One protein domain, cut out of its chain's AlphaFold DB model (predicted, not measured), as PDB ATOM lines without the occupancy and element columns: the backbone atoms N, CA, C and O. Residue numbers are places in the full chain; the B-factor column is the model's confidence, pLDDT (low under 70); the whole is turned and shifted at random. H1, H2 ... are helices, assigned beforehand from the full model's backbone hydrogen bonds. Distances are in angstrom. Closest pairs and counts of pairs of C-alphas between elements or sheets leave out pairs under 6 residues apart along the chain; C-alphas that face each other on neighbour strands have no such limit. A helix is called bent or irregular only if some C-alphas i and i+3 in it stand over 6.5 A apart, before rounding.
ATOM      1  N   PHE A   9     189.062 129.714 273.854       72.19
ATOM      2  CA  PHE A   9     187.873 130.566 273.784       72.19
ATOM      3  C   PHE A   9     188.124 131.975 274.348       72.19
ATOM      4  O   PHE A   9     187.671 132.966 273.783       72.19
ATOM      5  N   GLY A  10     188.900 132.081 275.431       66.94
ATOM      6  CA  GLY A  10     189.299 133.361 276.023       66.94
ATOM      7  C   GLY A  10     190.267 134.147 275.137       66.94
ATOM      8  O   GLY A  10     190.138 135.365 275.022       66.94
ATOM      9  N   GLN A  11     191.172 133.447 274.448       69.25
ATOM     10  CA  GLN A  11     192.072 134.047 273.461       69.25
ATOM     11  C   GLN A  11     191.307 134.535 272.227       69.25
ATOM     12  O   GLN A  11     191.519 135.666 271.798       69.25
ATOM     13  N   ALA A  12     190.367 133.740 271.700       75.75
ATOM     14  CA  ALA A  12     189.512 134.144 270.584       75.75
ATOM     15  C   ALA A  12     188.649 135.364 270.941       75.75
ATOM     16  O   ALA A  12     188.591 136.320 270.171       75.75
ATOM     17  N   LEU A  13     188.048 135.383 272.136       74.62
ATOM     18  CA  LEU A  13     187.288 136.531 272.633       74.62
ATOM     19  C   LEU A  13     188.181 137.774 272.786       74.62
ATOM     20  O   LEU A  13     187.803 138.860 272.357       74.62
ATOM     21  N   GLY A  14     189.381 137.616 273.351       70.94
ATOM     22  CA  GLY A  14     190.361 138.695 273.477       70.94
ATOM     23  C   GLY A  14     190.802 139.256 272.125       70.94
ATOM     24  O   GLY A  14     190.943 140.467 271.983       70.94
ATOM     25  N   LEU A  15     190.949 138.398 271.114       73.88
ATOM     26  CA  LEU A  15     191.326 138.784 269.755       73.88
ATOM     27  C   LEU A  15     190.173 139.496 269.038       73.88
ATOM     28  O   LEU A  15     190.401 140.521 268.405       73.88
ATOM     29  N   VAL A  16     188.930 139.040 269.214       74.31
ATOM     30  CA  VAL A  16     187.735 139.749 268.729       74.31
ATOM     31  C   VAL A  16     187.626 141.125 269.382       74.31
ATOM     32  O   VAL A  16     187.427 142.111 268.681       74.31
ATOM     33  N   ILE A  17     187.826 141.228 270.698       73.94
ATOM     34  CA  ILE A  17     187.834 142.514 271.406       73.94
ATOM     35  C   ILE A  17     188.960 143.407 270.875       73.94
ATOM     36  O   ILE A  17     188.716 144.566 270.563       73.94
ATOM     37  N   ALA A  18     190.175 142.883 270.706       69.12
ATOM     38  CA  ALA A  18     191.300 143.643 270.171       69.12
ATOM     39  C   ALA A  18     191.042 144.129 268.735       69.12
ATOM     40  O   ALA A  18     191.300 145.290 268.430       69.12
ATOM     41  N   VAL A  19     190.477 143.282 267.871       75.06
ATOM     42  CA  VAL A  19     190.120 143.635 266.490       75.06
ATOM     43  C   VAL A  19     188.990 144.659 266.464       75.06
ATOM     44  O   VAL A  19     189.098 145.623 265.718       75.06
ATOM     45  N   VAL A  20     187.957 144.526 267.298       73.00
ATOM     46  CA  VAL A  20     186.827 145.473 267.371       73.00
ATOM     47  C   VAL A  20     187.236 146.809 267.997       73.00
ATOM     48  O   VAL A  20     186.711 147.853 267.616       73.00
ATOM     49  N   LEU A  21     188.192 146.806 268.926       70.75
ATOM     50  CA  LEU A  21     188.750 148.022 269.524       70.75
ATOM     51  C   LEU A  21     189.870 148.643 268.672       70.75
ATOM     52  O   LEU A  21     190.203 149.812 268.867       70.75
ATOM     53  N   SER A  22     190.432 147.920 267.699       65.75
ATOM     54  CA  SER A  22     191.510 148.442 266.850       65.75
ATOM     55  C   SER A  22     191.104 149.660 266.003       65.75
ATOM     56  O   SER A  22     191.888 150.609 265.964       65.75
ATOM     57  N   PRO A  23     189.886 149.768 265.423       65.38
ATOM     58  CA  PRO A  23     189.427 150.989 264.774       65.38
ATOM     59  C   PRO A  23     189.283 152.135 265.771       65.38
ATOM     60  O   PRO A  23     189.577 153.266 265.417       65.38
ATOM     61  N   LEU A  24     188.898 151.872 267.024       65.12
ATOM     62  CA  LEU A  24     188.828 152.908 268.064       65.12
ATOM     63  C   LEU A  24     190.215 153.448 268.439       65.12
ATOM     64  O   LEU A  24     190.318 154.605 268.840       65.12
ATOM     65  N   ALA A  25     191.275 152.655 268.265       64.31
ATOM     66  CA  ALA A  25     192.658 153.098 268.431       64.31
ATOM     67  C   ALA A  25     193.238 153.759 267.160       64.31
ATOM     68  O   ALA A  25     193.989 154.727 267.259       64.31
ATOM     69  N   LEU A  26     192.872 153.278 265.967       67.44
ATOM     70  CA  LEU A  26     193.398 153.756 264.678       67.44
ATOM     71  C   LEU A  26     192.675 155.002 264.143       67.44
ATOM     72  O   LEU A  26     193.298 155.881 263.548       67.44
ATOM     73  N   TRP A  27     191.370 155.118 264.374       68.75
ATOM     74  CA  TRP A  27     190.557 156.267 263.972       68.75
ATOM     75  C   TRP A  27     191.070 157.607 264.520       68.75
ATOM     76  O   TRP A  27     191.199 158.563 263.750       68.75
ATOM     77  N   PRO A  28     191.408 157.723 265.817       66.44
ATOM     78  CA  PRO A  28     191.997 158.950 266.330       66.44
ATOM     79  C   PRO A  28     193.416 159.212 265.798       66.44
ATOM     80  O   PRO A  28     193.767 160.378 265.651       66.44
ATOM     81  N   LEU A  29     194.196 158.194 265.401       69.25
ATOM     82  CA  LEU A  29     195.490 158.404 264.728       69.25
ATOM     83  C   LEU A  29     195.323 159.031 263.334       69.25
ATOM     84  O   LEU A  29     196.041 159.971 262.995       69.25
ATOM     85  N   LEU A  30     194.335 158.584 262.550       69.38
ATOM     86  CA  LEU A  30     193.980 159.233 261.278       69.38
ATOM     87  C   LEU A  30     193.486 160.670 261.497       69.38
ATOM     88  O   LEU A  30     193.827 161.574 260.732       69.38
ATOM     89  N   GLY A  31     192.725 160.886 262.573       65.94
ATOM     90  CA  GLY A  31     192.290 162.213 263.002       65.94
ATOM     91  C   GLY A  31     193.456 163.136 263.344       65.94
ATOM     92  O   GLY A  31     193.457 164.280 262.905       65.94
ATOM     93  N   ILE A  32     194.482 162.637 264.045       67.81
ATOM     94  CA  ILE A  32     195.697 163.412 264.323       67.81
ATOM     95  C   ILE A  32     196.313 163.892 263.016       67.81
ATOM     96  O   ILE A  32     196.545 165.079 262.896       67.81
ATOM     97  N   VAL A  33     196.529 163.035 262.016       71.00
ATOM     98  CA  VAL A  33     197.176 163.463 260.759       71.00
ATOM     99  C   VAL A  33     196.397 164.589 260.063       71.00
ATOM    100  O   VAL A  33     197.000 165.538 259.565       71.00
ATOM    101  N   GLN A  34     195.064 164.523 260.071       71.62
ATOM    102  CA  GLN A  34     194.211 165.556 259.470       71.62
ATOM    103  C   GLN A  34     194.159 166.852 260.283       71.62
ATOM    104  O   GLN A  34     194.032 167.927 259.702       71.62
ATOM    105  N   ASP A  35     194.262 166.755 261.607       76.69
ATOM    106  CA  ASP A  35     194.040 167.863 262.534       76.69
ATOM    107  C   ASP A  35     195.359 168.428 263.115       76.69
ATOM    108  O   ASP A  35     195.356 169.477 263.764       76.69
ATOM    109  N   ILE A  36     196.512 167.789 262.859       81.19
ATOM    110  CA  ILE A  36     197.808 168.118 263.485       81.19
ATOM    111  C   ILE A  36     198.260 169.536 263.165       81.19
ATOM    112  O   ILE A  36     198.851 170.191 264.015       81.19
ATOM    113  N   TRP A  37     197.946 170.039 261.971       82.00
ATOM    114  CA  TRP A  37     198.281 171.403 261.564       82.00
ATOM    115  C   TRP A  37     197.390 172.451 262.243       82.00
ATOM    116  O   TRP A  37     197.805 173.601 262.406       82.00
ATOM    117  N   GLN A  38     196.184 172.070 262.684       86.69
ATOM    118  CA  GLN A  38     195.275 172.981 263.377       86.69
ATOM    119  C   GLN A  38     195.782 173.288 264.782       86.69
ATOM    120  O   GLN A  38     195.689 174.432 265.210       86.69
ATOM    121  N   ILE A  39     196.360 172.303 265.477       87.62
ATOM    122  CA  ILE A  39     196.839 172.439 266.861       87.62
ATOM    123  C   ILE A  39     197.815 173.621 267.034       87.62
ATOM    124  O   ILE A  39     197.491 174.533 267.802       87.62
ATOM    125  N   PRO A  40     198.971 173.683 266.337       89.88
ATOM    126  CA  PRO A  40     199.925 174.770 266.527       89.88
ATOM    127  C   PRO A  40     199.344 176.120 266.102       89.88
ATOM    128  O   PRO A  40     199.616 177.130 266.753       89.88
ATOM    129  N   MET A  41     198.498 176.168 265.065       90.62
ATOM    130  CA  MET A  41     197.859 177.427 264.684       90.62
ATOM    131  C   MET A  41     196.833 177.892 265.706       90.62
ATOM    132  O   MET A  41     196.760 179.081 265.990       90.62
ATOM    133  N   LEU A  42     196.066 176.989 266.301       91.62
ATOM    134  CA  LEU A  42     195.051 177.352 267.281       91.62
ATOM    135  C   LEU A  42     195.702 177.848 268.580       91.62
ATOM    136  O   LEU A  42     195.264 178.855 269.139       91.62
ATOM    137  N   VAL A  43     196.818 177.230 268.984       92.44
ATOM    138  CA  VAL A  43     197.681 177.725 270.069       92.44
ATOM    139  C   VAL A  43     198.267 179.097 269.732       92.44
ATOM    140  O   VAL A  43     198.259 179.980 270.584       92.44
ATOM    141  N   ARG A  44     198.706 179.327 268.489       92.88
ATOM    142  CA  ARG A  44     199.216 180.635 268.054       92.88
ATOM    143  C   ARG A  44     198.135 181.721 268.040       92.88
ATOM    144  O   ARG A  44     198.402 182.846 268.446       92.88
ATOM    145  N   LEU A  45     196.934 181.408 267.555       92.00
ATOM    146  CA  LEU A  45     195.854 182.381 267.366       92.00
ATOM    147  C   LEU A  45     195.095 182.692 268.659       92.00
ATOM    148  O   LEU A  45     194.629 183.817 268.837       92.00
ATOM    149  N   ARG A  46     194.918 181.706 269.544       93.19
ATOM    150  CA  ARG A  46     194.137 181.833 270.787       93.19
ATOM    151  C   ARG A  46     194.850 181.150 271.968       93.19
ATOM    152  O   ARG A  46     194.252 180.286 272.613       93.19
ATOM    153  N   PRO A  47     196.086 181.556 272.322       93.31
ATOM    154  CA  PRO A  47     196.899 180.868 273.334       93.31
ATOM    155  C   PRO A  47     196.219 180.801 274.705       93.31
ATOM    156  O   PRO A  47     196.269 179.776 275.377       93.31
ATOM    157  N   ARG A  48     195.509 181.868 275.093       93.62
ATOM    158  CA  ARG A  48     194.818 181.965 276.390       93.62
ATOM    159  C   ARG A  48     193.677 180.963 276.566       93.62
ATOM    160  O   ARG A  48     193.309 180.690 277.698       93.62
ATOM    161  N   VAL A  49     193.117 180.436 275.477       93.94
ATOM    162  CA  VAL A  49     192.037 179.437 275.530       93.94
ATOM    163  C   VAL A  49     192.571 178.064 275.137       93.94
ATOM    164  O   VAL A  49     192.311 177.085 275.828       93.94
ATOM    165  N   ALA A  50     193.361 177.993 274.067       92.38
ATOM    166  CA  ALA A  50     193.898 176.747 273.540       92.38
ATOM    167  C   ALA A  50     194.811 176.051 274.553       92.38
ATOM    168  O   ALA A  50     194.526 174.929 274.953       92.38
ATOM    169  N   THR A  51     195.866 176.721 275.025       93.44
ATOM    170  CA  THR A  51     196.856 176.113 275.923       93.44
ATOM    171  C   THR A  51     196.233 175.502 277.182       93.44
ATOM    172  O   THR A  51     196.481 174.318 277.420       93.44
ATOM    173  N   PRO A  52     195.389 176.211 277.964       95.12
ATOM    174  CA  PRO A  52     194.766 175.598 279.135       95.12
ATOM    175  C   PRO A  52     193.777 174.489 278.763       95.12
ATOM    176  O   PRO A  52     193.708 173.494 279.476       95.12
ATOM    177  N   THR A  53     193.059 174.598 277.640       93.50
ATOM    178  CA  THR A  53     192.119 173.551 277.198       93.50
ATOM    179  C   THR A  53     192.852 172.260 276.828       93.50
ATOM    180  O   THR A  53     192.477 171.180 277.286       93.50
ATOM    181  N   PHE A  54     193.932 172.361 276.046       90.94
ATOM    182  CA  PHE A  54     194.783 171.222 275.701       90.94
ATOM    183  C   PHE A  54     195.428 170.615 276.950       90.94
ATOM    184  O   PHE A  54     195.367 169.400 277.131       90.94
ATOM    185  N   ALA A  55     195.985 171.443 277.838       91.38
ATOM    186  CA  ALA A  55     196.588 170.975 279.082       91.38
ATOM    187  C   ALA A  55     195.574 170.240 279.974       91.38
ATOM    188  O   ALA A  55     195.864 169.147 280.455       91.38
ATOM    189  N   ALA A  56     194.368 170.794 280.147       93.56
ATOM    190  CA  ALA A  56     193.314 170.194 280.961       93.56
ATOM    191  C   ALA A  56     192.862 168.835 280.412       93.56
ATOM    192  O   ALA A  56     192.724 167.881 281.174       93.56
ATOM    193  N   ILE A  57     192.671 168.719 279.095       91.38
ATOM    194  CA  ILE A  57     192.245 167.461 278.468       91.38
ATOM    195  C   ILE A  57     193.347 166.407 278.537       91.38
ATOM    196  O   ILE A  57     193.066 165.259 278.878       91.38
ATOM    197  N   VAL A  58     194.599 166.783 278.259       88.44
ATOM    198  CA  VAL A  58     195.735 165.859 278.376       88.44
ATOM    199  C   VAL A  58     195.879 165.374 279.817       88.44
ATOM    200  O   VAL A  58     196.010 164.172 280.031       88.44
ATOM    201  N   LEU A  59     195.791 166.272 280.803       90.25
ATOM    202  CA  LEU A  59     195.872 165.906 282.216       90.25
ATOM    203  C   LEU A  59     194.717 164.985 282.630       90.25
ATOM    204  O   LEU A  59     194.954 163.967 283.278       90.25
ATOM    205  N   LEU A  60     193.486 165.298 282.219       91.62
ATOM    206  CA  LEU A  60     192.310 164.476 282.501       91.62
ATOM    207  C   LEU A  60     192.472 163.059 281.937       91.62
ATOM    208  O   LEU A  60     192.289 162.081 282.659       91.62
ATOM    209  N   LEU A  61     192.859 162.935 280.666       88.38
ATOM    210  CA  LEU A  61     193.078 161.635 280.029       88.38
ATOM    211  C   LEU A  61     194.250 160.879 280.654       88.38
ATOM    212  O   LEU A  61     194.190 159.657 280.805       88.38
ATOM    213  N   PHE A  62     195.292 161.588 281.077       85.06
ATOM    214  CA  PHE A  62     196.420 160.984 281.769       85.06
ATOM    215  C   PHE A  62     196.007 160.412 283.131       85.06
ATOM    216  O   PHE A  62     196.358 159.276 283.455       85.06
ATOM    217  N   VAL A  63     195.208 161.143 283.912       87.81
ATOM    218  CA  VAL A  63     194.666 160.666 285.197       87.81
ATOM    219  C   VAL A  63     193.739 159.469 284.985       87.81
ATOM    220  O   VAL A  63     193.919 158.438 285.631       87.81
ATOM    221  N   LEU A  64     192.805 159.554 284.033       86.19
ATOM    222  CA  LEU A  64     191.873 158.462 283.726       86.19
ATOM    223  C   LEU A  64     192.605 157.199 283.263       86.19
ATOM    224  O   LEU A  64     192.337 156.103 283.748       86.19
ATOM    225  N   SER A  65     193.575 157.342 282.363       81.88
ATOM    226  CA  SER A  65     194.364 156.209 281.880       81.88
ATOM    227  C   SER A  65     195.275 155.629 282.968       81.88
ATOM    228  O   SER A  65     195.487 154.422 283.004       81.88
ATOM    229  N   THR A  66     195.760 156.447 283.907       83.44
ATOM    230  CA  THR A  66     196.476 155.968 285.102       83.44
ATOM    231  C   THR A  66     195.576 155.142 286.007       83.44
ATOM    232  O   THR A  66     196.008 154.111 286.517       83.44
ATOM    233  N   TRP A  67     194.331 155.571 286.188       81.06
ATOM    234  CA  TRP A  67     193.361 154.856 287.007       81.06
ATOM    235  C   TRP A  67     192.977 153.497 286.401       81.06
ATOM    236  O   TRP A  67     192.839 152.521 287.129       81.06
ATOM    237  N   VAL A  68     192.878 153.410 285.069       80.44
ATOM    238  CA  VAL A  68     192.494 152.177 284.356       80.44
ATOM    239  C   VAL A  68     193.665 151.207 284.161       80.44
ATOM    240  O   VAL A  68     193.520 150.014 284.411       80.44
ATOM    241  N   PHE A  69     194.820 151.691 283.698       78.31
ATOM    242  CA  PHE A  69     195.957 150.841 283.308       78.31
ATOM    243  C   PHE A  69     197.048 150.740 284.384       78.31
ATOM    244  O   PHE A  69     198.013 149.993 284.219       78.31
ATOM    245  N   GLY A  70     196.923 151.497 285.476       77.38
ATOM    246  CA  GLY A  70     197.935 151.588 286.522       77.38
ATOM    247  C   GLY A  70     199.163 152.432 286.132       77.38
ATOM    248  O   GLY A  70     199.289 152.931 285.007       77.38
ATOM    249  N   PRO A  71     200.111 152.618 287.069       82.38
ATOM    250  CA  PRO A  71     201.238 153.532 286.895       82.38
ATOM    251  C   PRO A  71     202.386 152.984 286.031       82.38
ATOM    252  O   PRO A  71     203.255 153.760 285.640       82.38
ATOM    253  N   ALA A  72     202.406 151.689 285.702       80.94
ATOM    254  CA  ALA A  72     203.538 151.054 285.018       80.94
ATOM    255  C   ALA A  72     203.658 151.427 283.524       80.94
ATOM    256  O   ALA A  72     204.750 151.417 282.961       80.94
ATOM    257  N   HIS A  73     202.559 151.814 282.869       77.19
ATOM    258  CA  HIS A  73     202.517 152.006 281.414       77.19
ATOM    259  C   HIS A  73     202.519 153.490 281.012       77.19
ATOM    260  O   HIS A  73     201.566 153.995 280.424       77.19
ATOM    261  N   VAL A  74     203.582 154.236 281.347       78.88
ATOM    262  CA  VAL A  74     203.693 155.685 281.037       78.88
ATOM    263  C   VAL A  74     203.542 155.973 279.536       78.88
ATOM    264  O   VAL A  74     202.716 156.801 279.160       78.88
ATOM    265  N   ALA A  75     204.279 155.265 278.674       75.81
ATOM    266  CA  ALA A  75     204.268 155.514 277.229       75.81
ATOM    267  C   ALA A  75     202.888 155.265 276.592       75.81
ATOM    268  O   ALA A  75     202.403 156.094 275.825       75.81
ATOM    269  N   GLY A  76     202.217 154.167 276.965       75.75
ATOM    270  CA  GLY A  76     200.866 153.859 276.485       75.75
ATOM    271  C   GLY A  76     199.838 154.910 276.911       75.75
ATOM    272  O   GLY A  76     199.011 155.327 276.105       75.75
ATOM    273  N   ARG A  77     199.933 155.414 278.149       80.38
ATOM    274  CA  ARG A  77     199.058 156.486 278.655       80.38
ATOM    275  C   ARG A  77     199.264 157.805 277.920       80.38
ATOM    276  O   ARG A  77     198.284 158.464 277.576       80.38
ATOM    277  N   LEU A  78     200.515 158.180 277.647       77.25
ATOM    278  CA  LEU A  78     200.829 159.377 276.863       77.25
ATOM    279  C   LEU A  78     200.302 159.260 275.432       77.25
ATOM    280  O   LEU A  78     199.654 160.187 274.950       77.25
ATOM    281  N   LEU A  79     200.508 158.108 274.788       76.56
ATOM    282  CA  LEU A  79     200.008 157.859 273.440       76.56
ATOM    283  C   LEU A  79     198.478 157.947 273.391       76.56
ATOM    284  O   LEU A  79     197.941 158.653 272.540       76.56
ATOM    285  N   LEU A  80     197.775 157.303 274.326       78.06
ATOM    286  CA  LEU A  80     196.314 157.377 274.423       78.06
ATOM    287  C   LEU A  80     195.828 158.805 274.679       78.06
ATOM    288  O   LEU A  80     194.886 159.251 274.033       78.06
ATOM    289  N   SER A  81     196.488 159.537 275.576       79.94
ATOM    290  CA  SER A  81     196.109 160.914 275.913       79.94
ATOM    291  C   SER A  81     196.311 161.866 274.734       79.94
ATOM    292  O   SER A  81     195.446 162.693 274.464       79.94
ATOM    293  N   ALA A  82     197.411 161.732 273.990       76.25
ATOM    294  CA  ALA A  82     197.654 162.525 272.786       76.25
ATOM    295  C   ALA A  82     196.645 162.188 271.677       76.25
ATOM    296  O   ALA A  82     196.061 163.079 271.060       76.25
ATOM    297  N   THR A  83     196.401 160.894 271.478       75.94
ATOM    298  CA  THR A  83     195.540 160.366 270.418       75.94
ATOM    299  C   THR A  83     194.075 160.721 270.646       75.94
ATOM    300  O   THR A  83     193.400 161.223 269.750       75.94
ATOM    301  N   LEU A  84     193.586 160.539 271.871       82.12
ATOM    302  CA  LEU A  84     192.196 160.814 272.224       82.12
ATOM    303  C   LEU A  84     191.956 162.272 272.623       82.12
ATOM    304  O   LEU A  84     190.816 162.722 272.568       82.12
ATOM    305  N   GLY A  85     192.992 163.020 273.009       84.25
ATOM    306  CA  GLY A  85     192.853 164.380 273.535       84.25
ATOM    307  C   GLY A  85     192.796 165.476 272.477       84.25
ATOM    308  O   GLY A  85     192.116 166.481 272.684       84.25
ATOM    309  N   ALA A  86     193.452 165.289 271.328       84.25
ATOM    310  CA  ALA A  86     193.576 166.333 270.312       84.25
ATOM    311  C   ALA A  86     192.214 166.840 269.800       84.25
ATOM    312  O   ALA A  86     191.948 168.041 269.804       84.25
ATOM    313  N   ARG A  87     191.316 165.929 269.406       86.31
ATOM    314  CA  ARG A  87     189.999 166.283 268.850       86.31
ATOM    315  C   ARG A  87     189.061 166.948 269.859       86.31
ATOM    316  O   ARG A  87     188.529 168.011 269.532       86.31
ATOM    317  N   PRO A  88     188.866 166.396 271.072       89.81
ATOM    318  CA  PRO A  88     188.125 167.083 272.122       89.81
ATOM    319  C   PRO A  88     188.696 168.466 272.425       89.81
ATOM    320  O   PRO A  88     187.924 169.402 272.600       89.81
ATOM    321  N   ALA A  89     190.024 168.627 272.421       91.00
ATOM    322  CA  ALA A  89     190.651 169.917 272.694       91.00
ATOM    323  C   ALA A  89     190.393 170.942 271.591       91.00
ATOM    324  O   ALA A  89     190.007 172.074 271.890       91.00
ATOM    325  N   LEU A  90     190.522 170.548 270.324       90.81
ATOM    326  CA  LEU A  90     190.177 171.401 269.185       90.81
ATOM    327  C   LEU A  90     188.696 171.793 269.210       90.81
ATOM    328  O   LEU A  90     188.361 172.972 269.089       90.81
ATOM    329  N   TRP A  91     187.809 170.815 269.415       92.06
ATOM    330  CA  TRP A  91     186.369 171.039 269.491       92.06
ATOM    331  C   TRP A  91     186.000 171.979 270.639       92.06
ATOM    332  O   TRP A  91     185.297 172.965 270.420       92.06
ATOM    333  N   LEU A  92     186.503 171.713 271.845       94.75
ATOM    334  CA  LEU A  92     186.167 172.489 273.031       94.75
ATOM    335  C   LEU A  92     186.721 173.908 272.929       94.75
ATOM    336  O   LEU A  92     185.986 174.862 273.170       94.75
ATOM    337  N   THR A  93     187.968 174.068 272.478       94.50
ATOM    338  CA  THR A  93     188.549 175.402 272.281       94.50
ATOM    339  C   THR A  93     187.725 176.203 271.278       94.50
ATOM    340  O   THR A  93     187.387 177.356 271.528       94.50
ATOM    341  N   ARG A  94     187.332 175.585 270.162       94.69
ATOM    342  CA  ARG A  94     186.472 176.207 269.153       94.69
ATOM    343  C   ARG A  94     185.121 176.629 269.722       94.69
ATOM    344  O   ARG A  94     184.667 177.728 269.424       94.69
ATOM    345  N   VAL A  95     184.483 175.777 270.526       96.00
ATOM    346  CA  VAL A  95     183.197 176.085 271.170       96.00
ATOM    347  C   VAL A  95     183.343 177.239 272.158       96.00
ATOM    348  O   VAL A  95     182.512 178.143 272.135       96.00
ATOM    349  N   ILE A  96     184.399 177.253 272.976       95.94
ATOM    350  CA  ILE A  96     184.668 178.345 273.922       95.94
ATOM    351  C   ILE A  96     184.884 179.657 273.166       95.94
ATOM    352  O   ILE A  96     184.225 180.650 273.465       95.94
ATOM    353  N   VAL A  97     185.746 179.656 272.142       95.56
ATOM    354  CA  VAL A  97     186.013 180.851 271.327       95.56
ATOM    355  C   VAL A  97     184.734 181.324 270.638       95.56
ATOM    356  O   VAL A  97     184.425 182.507 270.702       95.56
ATOM    357  N   TRP A  98     183.943 180.418 270.055       96.69
ATOM    358  CA  TRP A  98     182.648 180.769 269.468       96.69
ATOM    359  C   TRP A  98     181.709 181.384 270.497       96.69
ATOM    360  O   TRP A  98     181.116 182.419 270.225       96.69
ATOM    361  N   ARG A  99     181.603 180.797 271.694       96.19
ATOM    362  CA  ARG A  99     180.725 181.285 272.764       96.19
ATOM    363  C   ARG A  99     181.114 182.688 273.230       96.19
ATOM    364  O   ARG A  99     180.218 183.440 273.607       96.19
ATOM    365  N   TRP A 100     182.404 183.018 273.200       95.62
ATOM    366  CA  TRP A 100     182.951 184.303 273.645       95.62
ATOM    367  C   TRP A 100     183.088 185.357 272.540       95.62
ATOM    368  O   TRP A 100     183.265 186.523 272.862       95.62
ATOM    369  N   SER A 101     182.995 184.992 271.260       94.31
ATOM    370  CA  SER A 101     182.915 185.972 270.171       94.31
ATOM    371  C   SER A 101     181.573 186.692 270.167       94.31
ATOM    372  O   SER A 101     180.538 186.057 270.368       94.31
ATOM    373  N   ASP A 102     181.560 187.975 269.831       94.50
ATOM    374  CA  ASP A 102     180.314 188.719 269.656       94.50
ATOM    375  C   ASP A 102     179.560 188.291 268.393       94.50
ATOM    376  O   ASP A 102     180.133 187.737 267.451       94.50
ATOM    377  N   ARG A 103     178.254 188.574 268.356       94.06
ATOM    378  CA  ARG A 103     177.401 188.249 267.205       94.06
ATOM    379  C   ARG A 103     177.928 188.829 265.876       94.06
ATOM    380  O   ARG A 103     178.025 188.039 264.940       94.06
ATOM    381  N   PRO A 104     178.346 190.110 265.785       94.31
ATOM    382  CA  PRO A 104     178.868 190.668 264.532       94.31
ATOM    383  C   PRO A 104     180.108 189.921 264.027       94.31
ATOM    384  O   PRO A 104     180.183 189.551 262.861       94.31
ATOM    385  N   GLN A 105     181.035 189.578 264.927       93.44
ATOM    386  CA  GLN A 105     182.247 188.833 264.569       93.44
ATOM    387  C   GLN A 105     181.928 187.431 264.025       93.44
ATOM    388  O   GLN A 105     182.589 186.940 263.106       93.44
ATOM    389  N   ARG A 106     180.911 186.763 264.587       95.31
ATOM    390  CA  ARG A 106     180.453 185.453 264.094       95.31
ATOM    391  C   ARG A 106     179.814 185.569 262.715       95.31
ATOM    392  O   ARG A 106     180.029 184.691 261.883       95.31
ATOM    393  N   GLU A 107     179.039 186.623 262.482       95.94
ATOM    394  CA  GLU A 107     178.390 186.890 261.197       95.94
ATOM    395  C   GLU A 107     179.430 187.184 260.106       95.94
ATOM    396  O   GLU A 107     179.394 186.549 259.055       95.94
ATOM    397  N   GLU A 108     180.427 188.028 260.378       94.88
ATOM    398  CA  GLU A 108     181.535 188.300 259.450       94.88
ATOM    399  C   GLU A 108     182.331 187.033 259.097       94.88
ATOM    400  O   GLU A 108     182.601 186.753 257.925       94.88
ATOM    401  N   ALA A 109     182.660 186.215 260.103       95.31
ATOM    402  CA  ALA A 109     183.327 184.936 259.883       95.31
ATOM    403  C   ALA A 109     182.468 183.984 259.028       95.31
ATOM    404  O   ALA A 109     182.990 183.288 258.151       95.31
ATOM    405  N   ALA A 110     181.149 183.965 259.248       96.25
ATOM    406  CA  ALA A 110     180.217 183.152 258.473       96.25
ATOM    407  C   ALA A 110     180.102 183.633 257.019       96.25
ATOM    408  O   ALA A 110     180.036 182.795 256.119       96.25
ATOM    409  N   VAL A 111     180.132 184.947 256.760       96.12
ATOM    410  CA  VAL A 111     180.154 185.508 255.396       96.12
ATOM    411  C   VAL A 111     181.366 184.983 254.633       96.12
ATOM    412  O   VAL A 111     181.207 184.388 253.568       96.12
ATOM    413  N   ILE A 112     182.562 185.092 255.215       93.88
ATOM    414  CA  ILE A 112     183.802 184.584 254.610       93.88
ATOM    415  C   ILE A 112     183.722 183.078 254.345       93.88
ATOM    416  O   ILE A 112     184.095 182.603 253.267       93.88
ATOM    417  N   ARG A 113     183.229 182.301 255.314       95.19
ATOM    418  CA  ARG A 113     183.088 180.853 255.148       95.19
ATOM    419  C   ARG A 113     182.084 180.510 254.050       95.19
ATOM    420  O   ARG A 113     182.338 179.587 253.283       95.19
ATOM    421  N   ASN A 114     180.989 181.254 253.943       96.31
ATOM    422  CA  ASN A 114     179.957 181.054 252.929       96.31
ATOM    423  C   ASN A 114     180.409 181.485 251.526       96.31
ATOM    424  O   ASN A 114     180.011 180.845 250.552       96.31
ATOM    425  N   GLU A 115     181.270 182.500 251.408       94.25
ATOM    426  CA  GLU A 115     181.960 182.840 250.156       94.25
ATOM    427  C   GLU A 115     182.833 181.667 249.682       94.25
ATOM    428  O   GLU A 115     182.758 181.262 248.520       94.25
ATOM    429  N   LEU A 116     183.626 181.071 250.583       92.75
ATOM    430  CA  LEU A 116     184.452 179.901 250.267       92.75
ATOM    431  C   LEU A 116     183.614 178.657 249.962       92.75
ATOM    432  O   LEU A 116     183.887 177.963 248.984       92.75
ATOM    433  N   ALA A 117     182.572 178.401 250.754       92.94
ATOM    434  CA  ALA A 117     181.679 177.265 250.560       92.94
ATOM    435  C   ALA A 117     180.989 177.328 249.191       92.94
ATOM    436  O   ALA A 117     180.925 176.326 248.487       92.94
ATOM    437  N   SER A 118     180.576 178.523 248.753       94.69
ATOM    438  CA  SER A 118     180.015 178.728 247.414       94.69
ATOM    439  C   SER A 118     181.000 178.375 246.295       94.69
ATOM    440  O   SER A 118     180.582 177.841 245.270       94.69
ATOM    441  N   ARG A 119     182.300 178.658 246.468       93.50
ATOM    442  CA  ARG A 119     183.341 178.331 245.474       93.50
ATOM    443  C   ARG A 119     183.639 176.832 245.424       93.50
ATOM    444  O   ARG A 119     183.885 176.299 244.349       93.50
ATOM    445  N   LEU A 120     183.595 176.166 246.577       92.62
ATOM    446  CA  LEU A 120     183.900 174.739 246.729       92.62
ATOM    447  C   LEU A 120     182.667 173.825 246.619       92.62
ATOM    448  O   LEU A 120     182.803 172.611 246.724       92.62
ATOM    449  N   ARG A 121     181.471 174.390 246.388       92.81
ATOM    450  CA  ARG A 121     180.174 173.679 246.408       92.81
ATOM    451  C   ARG A 121     179.920 172.937 247.727       92.81
ATOM    452  O   ARG A 121     179.313 171.870 247.750       92.81
ATOM    453  N   GLU A 122     180.375 173.519 248.831       91.38
ATOM    454  CA  GLU A 122     180.152 173.004 250.180       91.38
ATOM    455  C   GLU A 122     178.866 173.591 250.793       91.38
ATOM    456  O   GLU A 122     178.422 174.677 250.402       91.38
ATOM    457  N   PRO A 123     178.264 172.915 251.788       92.25
ATOM    458  CA  PRO A 123     177.135 173.459 252.530       92.25
ATOM    459  C   PRO A 123     177.476 174.787 253.213       92.25
ATOM    460  O   PRO A 123     178.554 174.958 253.789       92.25
ATOM    461  N   ARG A 124     176.515 175.717 253.195       93.81
ATOM    462  CA  ARG A 124     176.617 176.979 253.933       93.81
ATOM    463  C   ARG A 124     176.594 176.746 255.442       93.81
ATOM    464  O   ARG A 124     175.938 175.829 255.934       93.81
ATOM    465  N   VAL A 125     177.289 177.613 256.167       94.88
ATOM    466  CA  VAL A 125     177.306 177.646 257.629       94.88
ATOM    467  C   VAL A 125     176.364 178.724 258.159       94.88
ATOM    468  O   VAL A 125     176.162 179.766 257.533       94.88
ATOM    469  N   ASP A 126     175.814 178.456 259.338       94.69
ATOM    470  CA  ASP A 126     174.967 179.367 260.104       94.69
ATOM    471  C   ASP A 126     175.785 179.976 261.253       94.69
ATOM    472  O   ASP A 126     176.368 179.242 262.054       94.69
ATOM    473  N   ALA A 127     175.804 181.309 261.354       94.12
ATOM    474  CA  ALA A 127     176.505 182.045 262.409       94.12
ATOM    475  C   ALA A 127     176.002 181.695 263.826       94.12
ATOM    476  O   ALA A 127     176.748 181.822 264.805       94.12
ATOM    477  N   ALA A 128     174.761 181.206 263.943       93.81
ATOM    478  CA  ALA A 128     174.168 180.757 265.201       93.81
ATOM    479  C   ALA A 128     174.745 179.427 265.719       93.81
ATOM    480  O   ALA A 128     174.448 179.034 266.850       93.81
ATOM    481  N   LYS A 129     175.583 178.733 264.938       94.25
ATOM    482  CA  LYS A 129     176.229 177.473 265.329       94.25
ATOM    483  C   LYS A 129     177.737 177.560 265.122       94.25
ATOM    484  O   LYS A 129     178.218 178.255 264.240       94.25
ATOM    485  N   SER A 130     178.511 176.822 265.918       94.31
ATOM    486  CA  SER A 130     179.949 176.676 265.659       94.31
ATOM    487  C   SER A 130     180.192 175.737 264.471       94.31
ATOM    488  O   SER A 130     179.534 174.699 264.383       94.31
ATOM    489  N   TRP A 131     181.195 176.016 263.638       94.31
ATOM    490  CA  TRP A 131     181.659 175.127 262.561       94.31
ATOM    491  C   TRP A 131     183.161 174.832 262.692       94.31
ATOM    492  O   TRP A 131     183.862 175.627 263.315       94.31
ATOM    493  N   PRO A 132     183.692 173.731 262.114       90.69
ATOM    494  CA  PRO A 132     185.085 173.303 262.293       90.69
ATOM    495  C   PRO A 132     186.151 174.381 262.107       90.69
ATOM    496  O   PRO A 132     187.017 174.522 262.965       90.69
ATOM    497  N   ALA A 133     186.041 175.183 261.050       91.75
ATOM    498  CA  ALA A 133     187.017 176.217 260.722       91.75
ATOM    499  C   ALA A 133     186.786 177.572 261.425       91.75
ATOM    500  O   ALA A 133     187.497 178.528 261.127       91.75
ATOM    501  N   PHE A 134     185.842 177.669 262.375       95.06
ATOM    502  CA  PHE A 134     185.400 178.941 262.967       95.06
ATOM    503  C   PHE A 134     186.543 179.846 263.439       95.06
ATOM    504  O   PHE A 134     186.579 181.016 263.077       95.06
ATOM    505  N   VAL A 135     187.503 179.318 264.208       94.88
ATOM    506  CA  VAL A 135     188.616 180.123 264.753       94.88
ATOM    507  C   VAL A 135     189.488 180.711 263.636       94.88
ATOM    508  O   VAL A 135     189.971 181.835 263.757       94.88
ATOM    509  N   PHE A 136     189.664 179.977 262.537       94.06
ATOM    510  CA  PHE A 136     190.446 180.423 261.386       94.06
ATOM    511  C   PHE A 136     189.688 181.445 260.539       94.06
ATOM    512  O   PHE A 136     190.282 182.425 260.098       94.06
ATOM    513  N   ASP A 137     188.386 181.246 260.336       94.88
ATOM    514  CA  ASP A 137     187.548 182.195 259.598       94.88
ATOM    515  C   ASP A 137     187.363 183.501 260.380       94.88
ATOM    516  O   ASP A 137     187.422 184.575 259.787       94.88
ATOM    517  N   LEU A 138     187.248 183.421 261.708       95.12
ATOM    518  CA  LEU A 138     187.244 184.574 262.608       95.12
ATOM    519  C   LEU A 138     188.545 185.379 262.489       95.12
ATOM    520  O   LEU A 138     188.528 186.602 262.399       95.12
ATOM    521  N   GLU A 139     189.689 184.698 262.460       94.56
ATOM    522  CA  GLU A 139     190.975 185.360 262.257       94.56
ATOM    523  C   GLU A 139     191.108 185.944 260.842       94.56
ATOM    524  O   GLU A 139     191.681 187.018 260.672       94.56
ATOM    525  N   ARG A 140     190.558 185.273 259.822       93.44
ATOM    526  CA  ARG A 140     190.523 185.804 258.454       93.44
ATOM    527  C   ARG A 140     189.661 187.066 258.375       93.44
ATOM    528  O   ARG A 140     190.072 188.005 257.701       93.44
ATOM    529  N   ALA A 141     188.526 187.106 259.075       93.31
ATOM    530  CA  ALA A 141     187.685 188.298 259.189       93.31
ATOM    531  C   ALA A 141     188.456 189.459 259.823       93.31
ATOM    532  O   ALA A 141     188.568 190.516 259.208       93.31
ATOM    533  N   ARG A 142     189.108 189.210 260.967       92.06
ATOM    534  CA  ARG A 142     189.949 190.204 261.652       92.06
ATOM    535  C   ARG A 142     191.054 190.764 260.751       92.06
ATOM    536  O   ARG A 142     191.270 191.963 260.697       92.06
ATOM    537  N   ARG A 143     191.755 189.907 260.005       91.50
ATOM    538  CA  ARG A 143     192.811 190.370 259.087       91.50
ATOM    539  C   ARG A 143     192.262 191.128 257.883       91.50
ATOM    540  O   ARG A 143     192.951 191.990 257.359       91.50
ATOM    541  N   ARG A 144     191.055 190.788 257.420       89.69
ATOM    542  CA  ARG A 144     190.401 191.477 256.300       89.69
ATOM    543  C   ARG A 144     189.964 192.887 256.693       89.69
ATOM    544  O   ARG A 144     190.038 193.762 255.843       89.69
ATOM    545  N   SER A 145     189.543 193.106 257.940       86.75
ATOM    546  CA  SER A 145     189.223 194.452 258.432       86.75
ATOM    547  C   SER A 145     190.467 195.308 258.689       86.75
ATOM    548  O   SER A 145     190.393 196.523 258.563       86.75
ATOM    549  N   GLU A 146     191.605 194.685 259.005       88.19
ATOM    550  CA  GLU A 146     192.900 195.361 259.196       88.19
ATOM    551  C   GLU A 146     193.658 195.633 257.881       88.19
ATOM    552  O   GLU A 146     194.650 196.358 257.887       88.19
ATOM    553  N   TYR A 147     193.248 195.035 256.758       86.25
ATOM    554  CA  TYR A 147     193.965 195.158 255.489       86.25
ATOM    555  C   TYR A 147     193.612 196.458 254.758       86.25
ATOM    556  O   TYR A 147     192.502 196.609 254.246       86.25
TER     557      TYR A 147
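AT A GLANCE: This is residues 9 to 147 of the 152 residues of an uncharacterized protein of Sphingomonas sp. PP-CC-3G-468 (UniProt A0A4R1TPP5). The bent helix H4 runs through the middle of a long, loose body, with H3 packed on both its arms from one side and the second arm of H1 crossing its first arm from another. At one end residues 9 to 23 of H1 stick out, and at the other end H5 and H6 are packed crosswise. The printed part has 139 residues with six named helices, H1 to H6 in chain order, and no named strand: the class is all helix. The whole is loose, with a radius of gyration of the C-alphas of 18.9 A, and its elongated outline spans 63 by 33 by 23 A.

HOW THE PARTS SIT: H4, residues 74 to 100, is the hub, touching four other helices; by its hydrogen bonds it was assigned as one helix, but it is bent, with C-alphas 84 and 87 6.8 A apart. Its arms H4a, residues 74 to 84, and H4b, residues 87 to 100, stand at a steep tilt of 49 degrees. H3, residues 47 to 69, touches H4a at a steep tilt of 52 degrees, opposite ways, closest at the C-alphas of Leu 61 and Ser 81, 5.2 A. With residues 49 to 57 alone H3 touches H4b, closest at the C-alphas of Phe 54 and Ala 89, 5.3 A. H1, residues 9 to 35, was also assigned as one helix by its hydrogen bonds but is bent, with C-alphas 20 and 23 6.6 A apart; its arms are H1a, residues 9 to 20, and H1b, residues 23 to 35. H1b touches H4a with residues 28 to 32 alone, closest at the C-alphas of Pro 28 and Thr 83, 5.6 A, while H1a touches no helix. H2, residues 38 to 45, only just touches H4b, with 3 pairs of C-alphas within 8 A, the closest those of Ile 39 and Leu 90, 7.1 A. Residues 134 to 135 of H6, residues 134 to 146, touch H4b, closest at the C-alphas of Val 135 and Arg 94, 6.3 A. H5, residues 103 to 120, touches H6 with residues 105 to 113 alone, about perpendicular at 78 degrees, closest at the C-alphas of Ala 109 and Leu 138, 4.8 A. Every O i to N i+4 pair is within hydrogen-bond range in H1a, H2, H4a, H4b, H5 and H6, against 7 of 9 in H1b and 18 of 19 in H3.

IN THESE COORDINATES: H1a begins at C-alpha 9, (187.873, 130.566, 273.784), and H6 ends at C-alpha 146, (192.900, 195.361, 259.196). From first to last C-alpha H3 measures 31.7 A, H5 25.4 A and H4b 19.9 A.

THE WHOLE: The two C-alphas farthest apart, those of Phe 9 and Tyr 147, are 67.4 A apart. The printed part has no cut; the link from H5 to H6, residues 121 to 133, is long, and the other links are tight. Mean pLDDT of the printed part is 86.1, with residues 10 to 11, 18 and 22 to 32 under 70.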